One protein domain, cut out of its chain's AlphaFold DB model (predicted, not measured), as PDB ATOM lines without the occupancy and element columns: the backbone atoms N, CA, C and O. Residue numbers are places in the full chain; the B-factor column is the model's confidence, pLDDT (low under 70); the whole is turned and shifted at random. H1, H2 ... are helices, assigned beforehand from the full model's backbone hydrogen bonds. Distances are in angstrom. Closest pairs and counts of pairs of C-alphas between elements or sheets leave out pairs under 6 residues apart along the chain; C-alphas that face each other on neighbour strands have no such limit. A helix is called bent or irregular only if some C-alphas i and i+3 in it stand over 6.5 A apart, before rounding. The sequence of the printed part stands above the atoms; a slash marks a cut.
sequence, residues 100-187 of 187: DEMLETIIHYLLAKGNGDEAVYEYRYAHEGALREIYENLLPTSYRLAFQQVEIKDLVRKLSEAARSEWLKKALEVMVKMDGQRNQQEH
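Overview. This is residues 100 to 187 of the 187 residues of an uncharacterized protein of Nitrospirae bacterium (UniProt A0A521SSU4). Four helices make an up-and-down bundle, each running against the one before it in the chain; H1 and H4, the longest, sit between H2 on one side and H3 on the other, and H1 and H4 touch each other with residues 107 to 111 of H1 and 167 to 168 of H4. At one end of the long axis residues 119 to 124 of the H1 to H2 link stick out; the last part of H4 lies toward the other end. The printed part has 88 residues, with four named helices in the order H1, H2, H3, H4 and no named strand; the class is all helix. It is compact, with a radius of gyration of the C-alphas of 13.5 A, yet elongated, spanning 50 by 26 by 20 A.

Along the chain. H4, residues 166 to 185, is 29.6 A long and ends with C-alpha 185 at (161.860, 146.566, 138.083). H1 is residues 100 to 112, 18.5 A, beginning with C-alpha 100 at (160.758, 141.894, 115.575). H2 is residues 128 to 145, 24.7 A, and H3 residues 149 to 163, 20.3 A. H2 has a kink of 25 degrees near residue 138 and is irregular, but only just: C-alphas 136 and 139 are 7.0 A apart.

Arrangement. With residues 166 to 175 alone H4 touches H3, closest at the C-alphas of Ser 160 and Leu 168, 5.1 A; this helical hairpin has a shallow tilt of 30 degrees, opposite ways. With residues 171 to 178 alone H4 touches H2, closest at the C-alphas of Tyr 135 and Ala 171, 6.8 A, at a steep tilt of 41 degrees. H1 and H2, also a helical hairpin, touch closest at the C-alphas of Leu 103 and Ser 142, 5.3 A. Every O i to N i+4 pair is within hydrogen-bond range in H1, H3 and H4; in H2 12 of 14 are.

Size, cuts and confidence. The C-alphas of Val 120 and His 187, the two farthest apart, are 50.8 A apart. The printed part has no cut. The H1 to H2 link is long; the other two are tight. Residues 184 to 187 have pLDDT under 70.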
ATOM      1  N   ASP A 100     161.575 140.849 116.216       98.19
ATOM      2  CA  ASP A 100     160.758 141.894 115.575       98.19
ATOM      3  C   ASP A 100     159.790 141.283 114.550       98.19
ATOM      4  O   ASP A 100     158.577 141.462 114.626       98.19
ATOM      5  N   GLU A 101     160.313 140.454 113.646       98.38
ATOM      6  CA  GLU A 101     159.504 139.774 112.630       98.38
ATOM      7  C   GLU A 101     158.547 138.751 113.238       98.38
ATOM      8  O   GLU A 101     157.445 138.539 112.725       98.38
ATOM      9  N   MET A 102     158.955 138.097 114.328       98.69
ATOM     10  CA  MET A 102     158.087 137.197 115.080       98.69
ATOM     11  C   MET A 102     156.899 137.969 115.648       98.69
ATOM     12  O   MET A 102     155.761 137.529 115.488       98.69
ATOM     13  N   LEU A 103     157.152 139.128 116.262       98.62
ATOM     14  CA  LEU A 103     156.115 139.981 116.823       98.62
ATOM     15  C   LEU A 103     155.140 140.437 115.730       98.62
ATOM     16  O   LEU A 103     153.933 140.243 115.873       98.62
ATOM     17  N   GLU A 104     155.642 140.944 114.604       98.31
ATOM     18  CA  GLU A 104     154.810 141.304 113.448       98.31
ATOM     19  C   GLU A 104     153.991 140.116 112.926       98.31
ATOM     20  O   GLU A 104     152.800 140.247 112.635       98.31
ATOM     21  N   THR A 105     154.600 138.935 112.821       98.69
ATOM     22  CA  THR A 105     153.926 137.711 112.361       98.69
ATOM     23  C   THR A 105     152.791 137.308 113.307       98.69
ATOM     24  O   THR A 105     151.717 136.926 112.844       98.69
ATOM     25  N   ILE A 106     152.983 137.451 114.622       98.69
ATOM     26  CA  ILE A 106     151.939 137.206 115.627       98.69
ATOM     27  C   ILE A 106     150.773 138.185 115.452       98.69
ATOM     28  O   ILE A 106     149.616 137.772 115.513       98.69
ATOM     29  N   ILE A 107     151.038 139.465 115.175       97.88
ATOM     30  CA  ILE A 107     149.967 140.442 114.920       97.88
ATOM     31  C   ILE A 107     149.175 140.077 113.660       97.88
ATOM     32  O   ILE A 107     147.942 140.095 113.686       97.88
ATOM     33  N   HIS A 108     149.851 139.667 112.586       97.56
ATOM     34  CA  HIS A 108     149.181 139.174 111.379       97.56
ATOM     35  C   HIS A 108     148.342 137.919 111.643       97.56
ATOM     36  O   HIS A 108     147.232 137.809 111.125       97.56
ATOM     37  N   TYR A 109     148.828 136.994 112.475       98.06
ATOM     38  CA  TYR A 109     148.076 135.809 112.889       98.06
ATOM     39  C   TYR A 109     146.780 136.188 113.626       98.06
ATOM     40  O   TYR A 109     145.708 135.670 113.312       98.06
ATOM     41  N   LEU A 110     146.847 137.134 114.566       97.12
ATOM     42  CA  LEU A 110     145.680 137.581 115.336       97.12
ATOM     43  C   LEU A 110     144.672 138.371 114.491       97.12
ATOM     44  O   LEU A 110     143.466 138.278 114.729       97.12
ATOM     45  N   LEU A 111     145.144 139.115 113.487       94.81
ATOM     46  CA  LEU A 111     144.283 139.703 112.458       94.81
ATOM     47  C   LEU A 111     143.580 138.610 111.648       94.81
ATOM     48  O   LEU A 111     142.357 138.620 111.554       94.81
ATOM     49  N   ALA A 112     144.335 137.635 111.131       94.44
ATOM     50  CA  ALA A 112     143.793 136.525 110.349       94.44
ATOM     51  C   ALA A 112     142.739 135.720 111.124       94.44
ATOM     52  O   ALA A 112     141.699 135.380 110.567       94.44
ATOM     53  N   LYS A 113     142.940 135.502 112.431       94.31
ATOM     54  CA  LYS A 113     141.964 134.841 113.316       94.31
ATOM     55  C   LYS A 113     140.610 135.562 113.379       94.31
ATOM     56  O   LYS A 113     139.597 134.950 113.713       94.31
ATOM     57  N   GLY A 114     140.576 136.863 113.092       89.44
ATOM     58  CA  GLY A 114     139.346 137.654 113.020       89.44
ATOM     59  C   GLY A 114     138.632 137.605 111.666       89.44
ATOM     60  O   GLY A 114     137.497 138.063 111.587       89.44
ATOM     61  N   ASN A 115     139.256 137.063 110.613       86.38
ATOM     62  CA  ASN A 115     138.749 137.181 109.239       86.38
ATOM     63  C   ASN A 115     137.614 136.200 108.896       86.38
ATOM     64  O   ASN A 115     136.910 136.417 107.914       86.38
ATOM     65  N   GLY A 116     137.415 135.142 109.689       82.06
ATOM     66  CA  GLY A 116     136.259 134.246 109.559       82.06
ATOM     67  C   GLY A 116     136.312 133.249 108.395       82.06
ATOM     68  O   GLY A 116     135.276 132.706 108.024       82.06
ATOM     69  N   ASP A 117     137.490 132.964 107.832       89.88
ATOM     70  CA  ASP A 117     137.661 131.961 106.767       89.88
ATOM     71  C   ASP A 117     137.841 130.519 107.289       89.88
ATOM     72  O   ASP A 117     138.051 129.593 106.512       89.88
ATOM     73  N   GLU A 118     137.666 130.301 108.594       86.25
ATOM     74  CA  GLU A 118     137.707 128.982 109.254       86.25
ATOM     75  C   GLU A 118     136.671 127.986 108.710       86.25
ATOM     76  O   GLU A 118     136.850 126.779 108.829       86.25
ATOM     77  N   ALA A 119     135.590 128.466 108.086       85.19
ATOM     78  CA  ALA A 119     134.620 127.595 107.418       85.19
ATOM     79  C   ALA A 119     135.154 127.004 106.098       85.19
ATOM     80  O   ALA A 119     134.614 126.016 105.604       85.19
ATOM     81  N   VAL A 120     136.180 127.628 105.513       90.88
ATOM     82  CA  VAL A 120     136.808 127.220 104.247       90.88
ATOM     83  C   VAL A 120     138.059 126.386 104.509       90.88
ATOM     84  O   VAL A 120     138.305 125.411 103.799       90.88
ATOM     85  N   TYR A 121     138.844 126.756 105.523       90.31
ATOM     86  CA  TYR A 121     140.087 126.076 105.875       90.31
ATOM     87  C   TYR A 121     139.960 125.389 107.233       90.31
ATOM     88  O   TYR A 121     139.717 126.034 108.251       90.31
ATOM     89  N   GLU A 122     140.222 124.083 107.269       87.31
ATOM     90  CA  GLU A 122     140.349 123.317 108.513       87.31
ATOM     91  C   GLU A 122     141.705 123.607 109.187       87.31
ATOM     92  O   GLU A 122     142.618 122.779 109.181       87.31
ATOM     93  N   TYR A 123     141.867 124.816 109.730       95.69
ATOM     94  CA  TYR A 123     143.118 125.250 110.355       95.69
ATOM     95  C   TYR A 123     143.459 124.433 111.605       95.69
ATOM     96  O   TYR A 123     142.674 124.340 112.553       95.69
ATOM     97  N   ARG A 124     144.694 123.923 111.657       95.12
ATOM     98  CA  ARG A 124     145.253 123.236 112.830       95.12
ATOM     99  C   ARG A 124     145.389 124.167 114.026       95.12
ATOM    100  O   ARG A 124     145.216 123.712 115.148       95.12
ATOM    101  N   TYR A 125     145.706 125.437 113.805       96.56
ATOM    102  CA  TYR A 125     146.069 126.373 114.868       96.56
ATOM    103  C   TYR A 125     144.967 127.391 115.190       96.56
ATOM    104  O   TYR A 125     145.229 128.350 115.892       96.56
ATOM    105  N   ALA A 126     143.714 127.191 114.766       95.06
ATOM    106  CA  ALA A 126     142.616 128.109 115.116       95.06
ATOM    107  C   ALA A 126     142.059 127.921 116.547       95.06
ATOM    108  O   ALA A 126     141.261 128.731 117.020       95.06
ATOM    109  N   HIS A 127     142.457 126.862 117.255       94.38
ATOM    110  CA  HIS A 127     141.886 126.489 118.551       94.38
ATOM    111  C   HIS A 127     142.441 127.302 119.741       94.38
ATOM    112  O   HIS A 127     143.518 127.896 119.687       94.38
ATOM    113  N   GLU A 128     141.753 127.241 120.888       95.19
ATOM    114  CA  GLU A 128     142.131 127.974 122.111       95.19
ATOM    115  C   GLU A 128     143.548 127.666 122.609       95.19
ATOM    116  O   GLU A 128     144.242 128.563 123.077       95.19
ATOM    117  N   GLY A 129     144.009 126.417 122.482       97.25
ATOM    118  CA  GLY A 129     145.384 126.045 122.839       97.25
ATOM    119  C   GLY A 129     146.460 126.833 122.074       97.25
ATOM    120  O   GLY A 129     147.444 127.248 122.676       97.25
ATOM    121  N   ALA A 130     146.256 127.111 120.782       97.31
ATOM    122  CA  ALA A 130     147.192 127.895 119.980       97.31
ATOM    123  C   ALA A 130     147.139 129.376 120.372       97.31
ATOM    124  O   ALA A 130     148.169 130.033 120.482       97.31
ATOM    125  N   LEU A 131     145.946 129.901 120.673       97.50
ATOM    126  CA  LEU A 131     145.805 131.252 121.225       97.50
ATOM    127  C   LEU A 131     146.485 131.387 122.590       97.50
ATOM    128  O   LEU A 131     147.097 132.417 122.861       97.50
ATOM    129  N   ARG A 132     146.400 130.363 123.441       98.12
ATOM    130  CA  ARG A 132     147.101 130.338 124.726       98.12
ATOM    131  C   ARG A 132     148.609 130.429 124.525       98.12
ATOM    132  O   ARG A 132     149.228 131.306 125.110       98.12
ATOM    133  N   GLU A 133     149.160 129.603 123.640       98.19
ATOM    134  CA  GLU A 133     150.580 129.645 123.277       98.19
ATOM    135  C   GLU A 133     151.004 131.038 122.782       98.19
ATOM    136  O   GLU A 133     152.037 131.569 123.190       98.19
ATOM    137  N   ILE A 134     150.165 131.689 121.969       98.56
ATOM    138  CA  ILE A 134     150.406 133.062 121.518       98.56
ATOM    139  C   ILE A 134     150.448 134.032 122.700       98.56
ATOM    140  O   ILE A 134     151.449 134.722 122.871       98.56
ATOM    141  N   TYR A 135     149.393 134.109 123.514       98.56
ATOM    142  CA  TYR A 135     149.278 135.149 124.544       98.56
ATOM    143  C   TYR A 135     150.165 134.921 125.767       98.56
ATOM    144  O   TYR A 135     150.547 135.889 126.420       98.56
ATOM    145  N   GLU A 136     150.468 133.668 126.099       98.06
ATOM    146  CA  GLU A 136     151.215 133.317 127.309       98.06
ATOM    147  C   GLU A 136     152.708 133.113 127.041       98.06
ATOM    148  O   GLU A 136     153.501 133.271 127.968       98.06
ATOM    149  N   ASN A 137     153.110 132.826 125.796       98.12
ATOM    150  CA  ASN A 137     154.506 132.541 125.466       98.12
ATOM    151  C   ASN A 137     155.054 133.377 124.299       98.12
ATOM    152  O   ASN A 137     155.956 134.200 124.498       98.12
ATOM    153  N   LEU A 138     154.526 133.196 123.085       98.50
ATOM    154  CA  LEU A 138     155.144 133.753 121.874       98.50
ATOM    155  C   LEU A 138     155.084 135.286 121.848       98.50
ATOM    156  O   LEU A 138     156.089 135.946 121.568       98.50
ATOM    157  N   LEU A 139     153.928 135.867 122.175       98.56
ATOM    158  CA  LEU A 139     153.741 137.315 122.209       98.56
ATOM    159  C   LEU A 139     154.599 137.964 123.306       98.56
ATOM    160  O   LEU A 139     155.370 138.861 122.967       98.56
ATOM    161  N   PRO A 140     154.569 137.516 124.579       98.19
ATOM    162  CA  PRO A 140     155.449 138.087 125.595       98.19
ATOM    163  C   PRO A 140     156.937 137.951 125.271       98.19
ATOM    164  O   PRO A 140     157.715 138.880 125.487       98.19
ATOM    165  N   THR A 141     157.357 136.802 124.744       97.81
ATOM    166  CA  THR A 141     158.768 136.568 124.419       97.81
ATOM    167  C   THR A 141     159.240 137.485 123.300       97.81
ATOM    168  O   THR A 141     160.269 138.142 123.456       97.81
ATOM    169  N   SER A 142     158.485 137.561 122.203       98.06
ATOM    170  CA  SER A 142     158.818 138.438 121.077       98.06
ATOM    171  C   SER A 142     158.750 139.909 121.469       98.06
ATOM    172  O   SER A 142     159.703 140.629 121.208       98.06
ATOM    173  N   TYR A 143     157.709 140.347 122.183       98.00
ATOM    174  CA  TYR A 143     157.563 141.738 122.619       98.00
ATOM    175  C   TYR A 143     158.732 142.199 123.493       98.00
ATOM    176  O   TYR A 143     159.339 143.228 123.217       98.00
ATOM    177  N   ARG A 144     159.122 141.394 124.488       96.19
ATOM    178  CA  ARG A 144     160.241 141.709 125.390       96.19
ATOM    179  C   ARG A 144     161.583 141.851 124.666       96.19
ATOM    180  O   ARG A 144     162.452 142.571 125.150       96.19
ATOM    181  N   LEU A 145     161.782 141.100 123.584       96.44
ATOM    182  CA  LEU A 145     163.066 140.982 122.887       96.44
ATOM    183  C   LEU A 145     163.117 141.753 121.561       96.44
ATOM    184  O   LEU A 145     164.198 141.899 120.996       96.44
ATOM    185  N   ALA A 146     161.977 142.235 121.070       96.25
ATOM    186  CA  ALA A 146     161.873 143.062 119.880       96.25
ATOM    187  C   ALA A 146     162.486 144.448 120.126       96.25
ATOM    188  O   ALA A 146     162.263 145.080 121.164       96.25
ATOM    189  N   PHE A 147     163.236 144.937 119.141       95.25
ATOM    190  CA  PHE A 147     163.757 146.297 119.148       95.25
ATOM    191  C   PHE A 147     162.628 147.309 118.909       95.25
ATOM    192  O   PHE A 147     162.549 148.315 119.608       95.25
ATOM    193  N   GLN A 148     161.709 146.999 117.991       93.69
ATOM    194  CA  GLN A 148     160.612 147.872 117.544       93.69
ATOM    195  C   GLN A 148     159.319 147.684 118.358       93.69
ATOM    196  O   GLN A 148     158.206 147.888 117.867       93.69
ATOM    197  N   GLN A 149     159.435 147.226 119.608       93.44
ATOM    198  CA  GLN A 149     158.278 146.852 120.427       93.44
ATOM    199  C   GLN A 149     157.297 148.024 120.635       93.44
ATOM    200  O   GLN A 149     156.081 147.826 120.623       93.44
ATOM    201  N   VAL A 150     157.801 149.255 120.777       93.50
ATOM    202  CA  VAL A 150     156.974 150.446 121.031       93.50
ATOM    203  C   VAL A 150     156.161 150.805 119.791       93.50
ATOM    204  O   VAL A 150     154.943 150.978 119.881       93.50
ATOM    205  N   GLU A 151     156.813 150.843 118.632       96.31
ATOM    206  CA  GLU A 151     156.202 151.131 117.339       96.31
ATOM    207  C   GLU A 151     155.137 150.086 116.992       96.31
ATOM    208  O   GLU A 151     154.020 150.436 116.595       96.31
ATOM    209  N   ILE A 152     155.445 148.802 117.204       95.25
ATOM    210  CA  ILE A 152     154.506 147.711 116.929       95.25
ATOM    211  C   ILE A 152     153.307 147.768 117.883       95.25
ATOM    212  O   ILE A 152     152.170 147.625 117.434       95.25
ATOM    213  N   LYS A 153     153.498 148.048 119.177       96.94
ATOM    214  CA  LYS A 153     152.376 148.223 120.119       96.94
ATOM    215  C   LYS A 153     151.472 149.390 119.727       96.94
ATOM    216  O   LYS A 153     150.247 149.269 119.802       96.94
ATOM    217  N   ASP A 154     152.039 150.516 119.304       96.31
ATOM    218  CA  ASP A 154     151.254 151.671 118.858       96.31
ATOM    219  C   ASP A 154     150.440 151.355 117.599       96.31
ATOM    220  O   ASP A 154     149.290 151.790 117.475       96.31
ATOM    221  N   LEU A 155     150.996 150.550 116.690       94.94
ATOM    222  CA  LEU A 155     150.262 150.004 115.553       94.94
ATOM    223  C   LEU A 155     149.125 149.076 116.012       94.94
ATOM    224  O   LEU A 155     147.991 149.242 115.561       94.94
ATOM    225  N   VAL A 156     149.390 148.147 116.934       95.62
ATOM    226  CA  VAL A 156     148.376 147.229 117.488       95.62
ATOM    227  C   VAL A 156     147.232 147.995 118.144       95.62
ATOM    228  O   VAL A 156     146.074 147.639 117.926       95.62
ATOM    229  N   ARG A 157     147.516 149.085 118.869       95.38
ATOM    230  CA  ARG A 157     146.480 149.961 119.441       95.38
ATOM    231  C   ARG A 157     145.540 150.489 118.357       95.38
ATOM    232  O   ARG A 157     144.341 150.221 118.416       95.38
ATOM    233  N   LYS A 158     146.090 151.132 117.321       94.12
ATOM    234  CA  LYS A 158     145.315 151.678 116.190       94.12
ATOM    235  C   LYS A 158     144.509 150.595 115.468       94.12
ATOM    236  O   LYS A 158     143.337 150.793 115.156       94.12
ATOM    237  N   LEU A 159     145.121 149.435 115.221       92.00
ATOM    238  CA  LEU A 159     144.458 148.314 114.552       92.00
ATOM    239  C   LEU A 159     143.334 147.711 115.401       92.00
ATOM    240  O   LEU A 159     142.288 147.370 114.855       92.00
ATOM    241  N   SER A 160     143.514 147.599 116.720       91.44
ATOM    242  CA  SER A 160     142.492 147.064 117.628       91.44
ATOM    243  C   SER A 160     141.218 147.920 117.635       91.44
ATOM    244  O   SER A 160     140.109 147.380 117.641       91.44
ATOM    245  N   GLU A 161     141.375 149.243 117.543       88.31
ATOM    246  CA  GLU A 161     140.282 150.214 117.454       88.31
ATOM    247  C   GLU A 161     139.580 150.147 116.090       88.31
ATOM    248  O   GLU A 161     138.351 150.065 116.027       88.31
ATOM    249  N   ALA A 162     140.355 150.127 115.001       88.25
ATOM    250  CA  ALA A 162     139.829 150.128 113.637       88.25
ATOM    251  C   ALA A 162     139.140 148.808 113.253       88.25
ATOM    252  O   ALA A 162     138.037 148.818 112.711       88.25
ATOM    253  N   ALA A 163     139.772 147.668 113.548       80.31
ATOM    254  CA  ALA A 163     139.277 146.347 113.165       80.31
ATOM    255  C   ALA A 163     138.224 145.787 114.134       80.31
ATOM    256  O   ALA A 163     137.620 144.758 113.843       80.31
ATOM    257  N   ARG A 164     138.032 146.415 115.306       81.75
ATOM    258  CA  ARG A 164     137.217 145.883 116.417       81.75
ATOM    259  C   ARG A 164     137.563 144.423 116.759       81.75
ATOM    260  O   ARG A 164     136.705 143.662 117.192       81.75
ATOM    261  N   SER A 165     138.825 144.037 116.564       86.69
ATOM    262  CA  SER A 165     139.300 142.670 116.774       86.69
ATOM    263  C   SER A 165     139.545 142.420 118.259       86.69
ATOM    264  O   SER A 165     140.481 142.971 118.841       86.69
ATOM    265  N   GLU A 166     138.727 141.559 118.867       91.88
ATOM    266  CA  GLU A 166     138.906 141.099 120.254       91.88
ATOM    267  C   GLU A 166     140.289 140.455 120.468       91.88
ATOM    268  O   GLU A 166     140.895 140.590 121.530       91.88
ATOM    269  N   TRP A 167     140.846 139.829 119.426       95.50
ATOM    270  CA  TRP A 167     142.177 139.222 119.465       95.50
ATOM    271  C   TRP A 167     143.287 140.269 119.616       95.50
ATOM    272  O   TRP A 167     144.187 140.123 120.443       95.50
ATOM    273  N   LEU A 168     143.203 141.370 118.864       96.12
ATOM    274  CA  LEU A 168     144.173 142.459 118.987       96.12
ATOM    275  C   LEU A 168     144.012 143.244 120.287       96.12
ATOM    276  O   LEU A 168     145.019 143.662 120.857       96.12
ATOM    277  N   LYS A 169     142.781 143.411 120.787       96.12
ATOM    278  CA  LYS A 169     142.550 144.011 122.112       96.12
ATOM    279  C   LYS A 169     143.267 143.213 123.199       96.12
ATOM    280  O   LYS A 169     144.039 143.783 123.965       96.12
ATOM    281  N   LYS A 170     143.109 141.886 123.198       97.31
ATOM    282  CA  LYS A 170     143.794 141.006 124.151       97.31
ATOM    283  C   LYS A 170     145.320 141.054 124.010       97.31
ATOM    284  O   LYS A 170     146.025 141.052 125.014       97.31
ATOM    285  N   ALA A 171     145.851 141.139 122.787       97.81
ATOM    286  CA  ALA A 171     147.291 141.321 122.583       97.81
ATOM    287  C   ALA A 171     147.801 142.641 123.178       97.81
ATOM    288  O   ALA A 171     148.832 142.655 123.851       97.81
ATOM    289  N   LEU A 172     147.062 143.735 122.974       97.75
ATOM    290  CA  LEU A 172     147.398 145.041 123.536       97.75
ATOM    291  C   LEU A 172     147.414 145.011 125.070       97.75
ATOM    292  O   LEU A 172     148.330 145.560 125.676       97.75
ATOM    293  N   GLU A 173     146.442 144.347 125.700       97.44
ATOM    294  CA  GLU A 173     146.401 144.171 127.158       97.44
ATOM    295  C   GLU A 173     147.656 143.463 127.688       97.44
ATOM    296  O   GLU A 173     148.235 143.896 128.688       97.44
ATOM    297  N   VAL A 174     148.115 142.411 127.000       97.94
ATOM    298  CA  VAL A 174     149.358 141.701 127.346       97.94
ATOM    299  C   VAL A 174     150.563 142.639 127.253       97.94
ATOM    300  O   VAL A 174     151.328 142.733 128.213       97.94
ATOM    301  N   MET A 175     150.709 143.377 126.149       97.62
ATOM    302  CA  MET A 175     151.820 144.322 125.951       97.62
ATOM    303  C   MET A 175     151.847 145.419 127.026       97.62
ATOM    304  O   MET A 175     152.886 145.679 127.627       97.62
ATOM    305  N   VAL A 176     150.693 146.027 127.322       96.94
ATOM    306  CA  VAL A 176     150.573 147.081 128.347       96.94
ATOM    307  C   VAL A 176     150.926 146.549 129.736       96.94
ATOM    308  O   VAL A 176     151.630 147.217 130.496       96.94
ATOM    309  N   LYS A 177     150.479 145.333 130.074       96.38
ATOM    310  CA  LYS A 177     150.829 144.687 131.344       96.38
ATOM    311  C   LYS A 177     152.341 144.486 131.475       96.38
ATOM    312  O   LYS A 177     152.885 144.691 132.559       96.38
ATOM    313  N   MET A 178     153.013 144.103 130.391       94.81
ATOM    314  CA  MET A 178     154.463 143.904 130.381       94.81
ATOM    315  C   MET A 178     155.244 145.202 130.592       94.81
ATOM    316  O   MET A 178     156.187 145.210 131.382       94.81
ATOM    317  N   ASP A 179     154.835 146.303 129.959       93.06
ATOM    318  CA  ASP A 179     155.470 147.609 130.183       93.06
ATOM    319  C   ASP A 179     155.368 148.038 131.655       93.06
ATOM    320  O   ASP A 179     156.334 148.524 132.242       93.06
ATOM    321  N   GLY A 180     154.206 147.807 132.281       89.00
ATOM    322  CA  GLY A 180     153.999 148.101 133.699       89.00
ATOM    323  C   GLY A 180     154.930 147.308 134.621       89.00
ATOM    324  O   GLY A 180     155.446 147.860 135.588       89.00
ATOM    325  N   GLN A 181     155.186 146.033 134.308       87.12
ATOM    326  CA  GLN A 181     156.126 145.193 135.063       87.12
ATOM    327  C   GLN A 181     157.578 145.641 134.886       87.12
ATOM    328  O   GLN A 181     158.340 145.617 135.850       87.12
ATOM    329  N   ARG A 182     157.957 146.080 133.681       80.75
ATOM    330  CA  ARG A 182     159.301 146.597 133.399       80.75
ATOM    331  C   ARG A 182     159.595 147.863 134.199       80.75
ATOM    332  O   ARG A 182     160.612 147.928 134.880       80.75
ATOM    333  N   ASN A 183     158.660 148.809 134.211       75.94
ATOM    334  CA  ASN A 183     158.815 150.067 134.947       75.94
ATOM    335  C   ASN A 183     158.902 149.864 136.473       75.94
ATOM    336  O   ASN A 183     159.456 150.705 137.168       75.94
ATOM    337  N   GLN A 184     158.371 148.759 137.010       69.44
ATOM    338  CA  GLN A 184     158.476 148.412 138.434       69.44
ATOM    339  C   GLN A 184     159.806 147.743 138.812       69.44
ATOM    340  O   GLN A 184     160.125 147.689 139.992       69.44
ATOM    341  N   GLN A 185     160.556 147.203 137.847       63.34
ATOM    342  CA  GLN A 185     161.860 146.566 138.083       63.34
ATOM    343  C   GLN A 185     163.036 147.548 137.956       63.34
ATOM    344  O   GLN A 185     164.143 147.233 138.383       63.34
ATOM    345  N   GLU A 186     162.801 148.721 137.365       57.28
ATOM    346  CA  GLU A 186     163.785 149.798 137.184       57.28
ATOM    347  C   GLU A 186     163.739 150.853 138.323       57.28
ATOM    348  O   GLU A 186     164.488 151.832 138.288       57.28
ATOM    349  N   HIS A 187     162.897 150.641 139.345       48.16
ATOM    350  CA  HIS A 187     162.749 151.461 140.559       48.16
ATOM    351  C   HIS A 187     163.055 150.652 141.822       48.16
ATOM    352  O   HIS A 187     163.603 151.259 142.771       48.16
TER     353      HIS A 187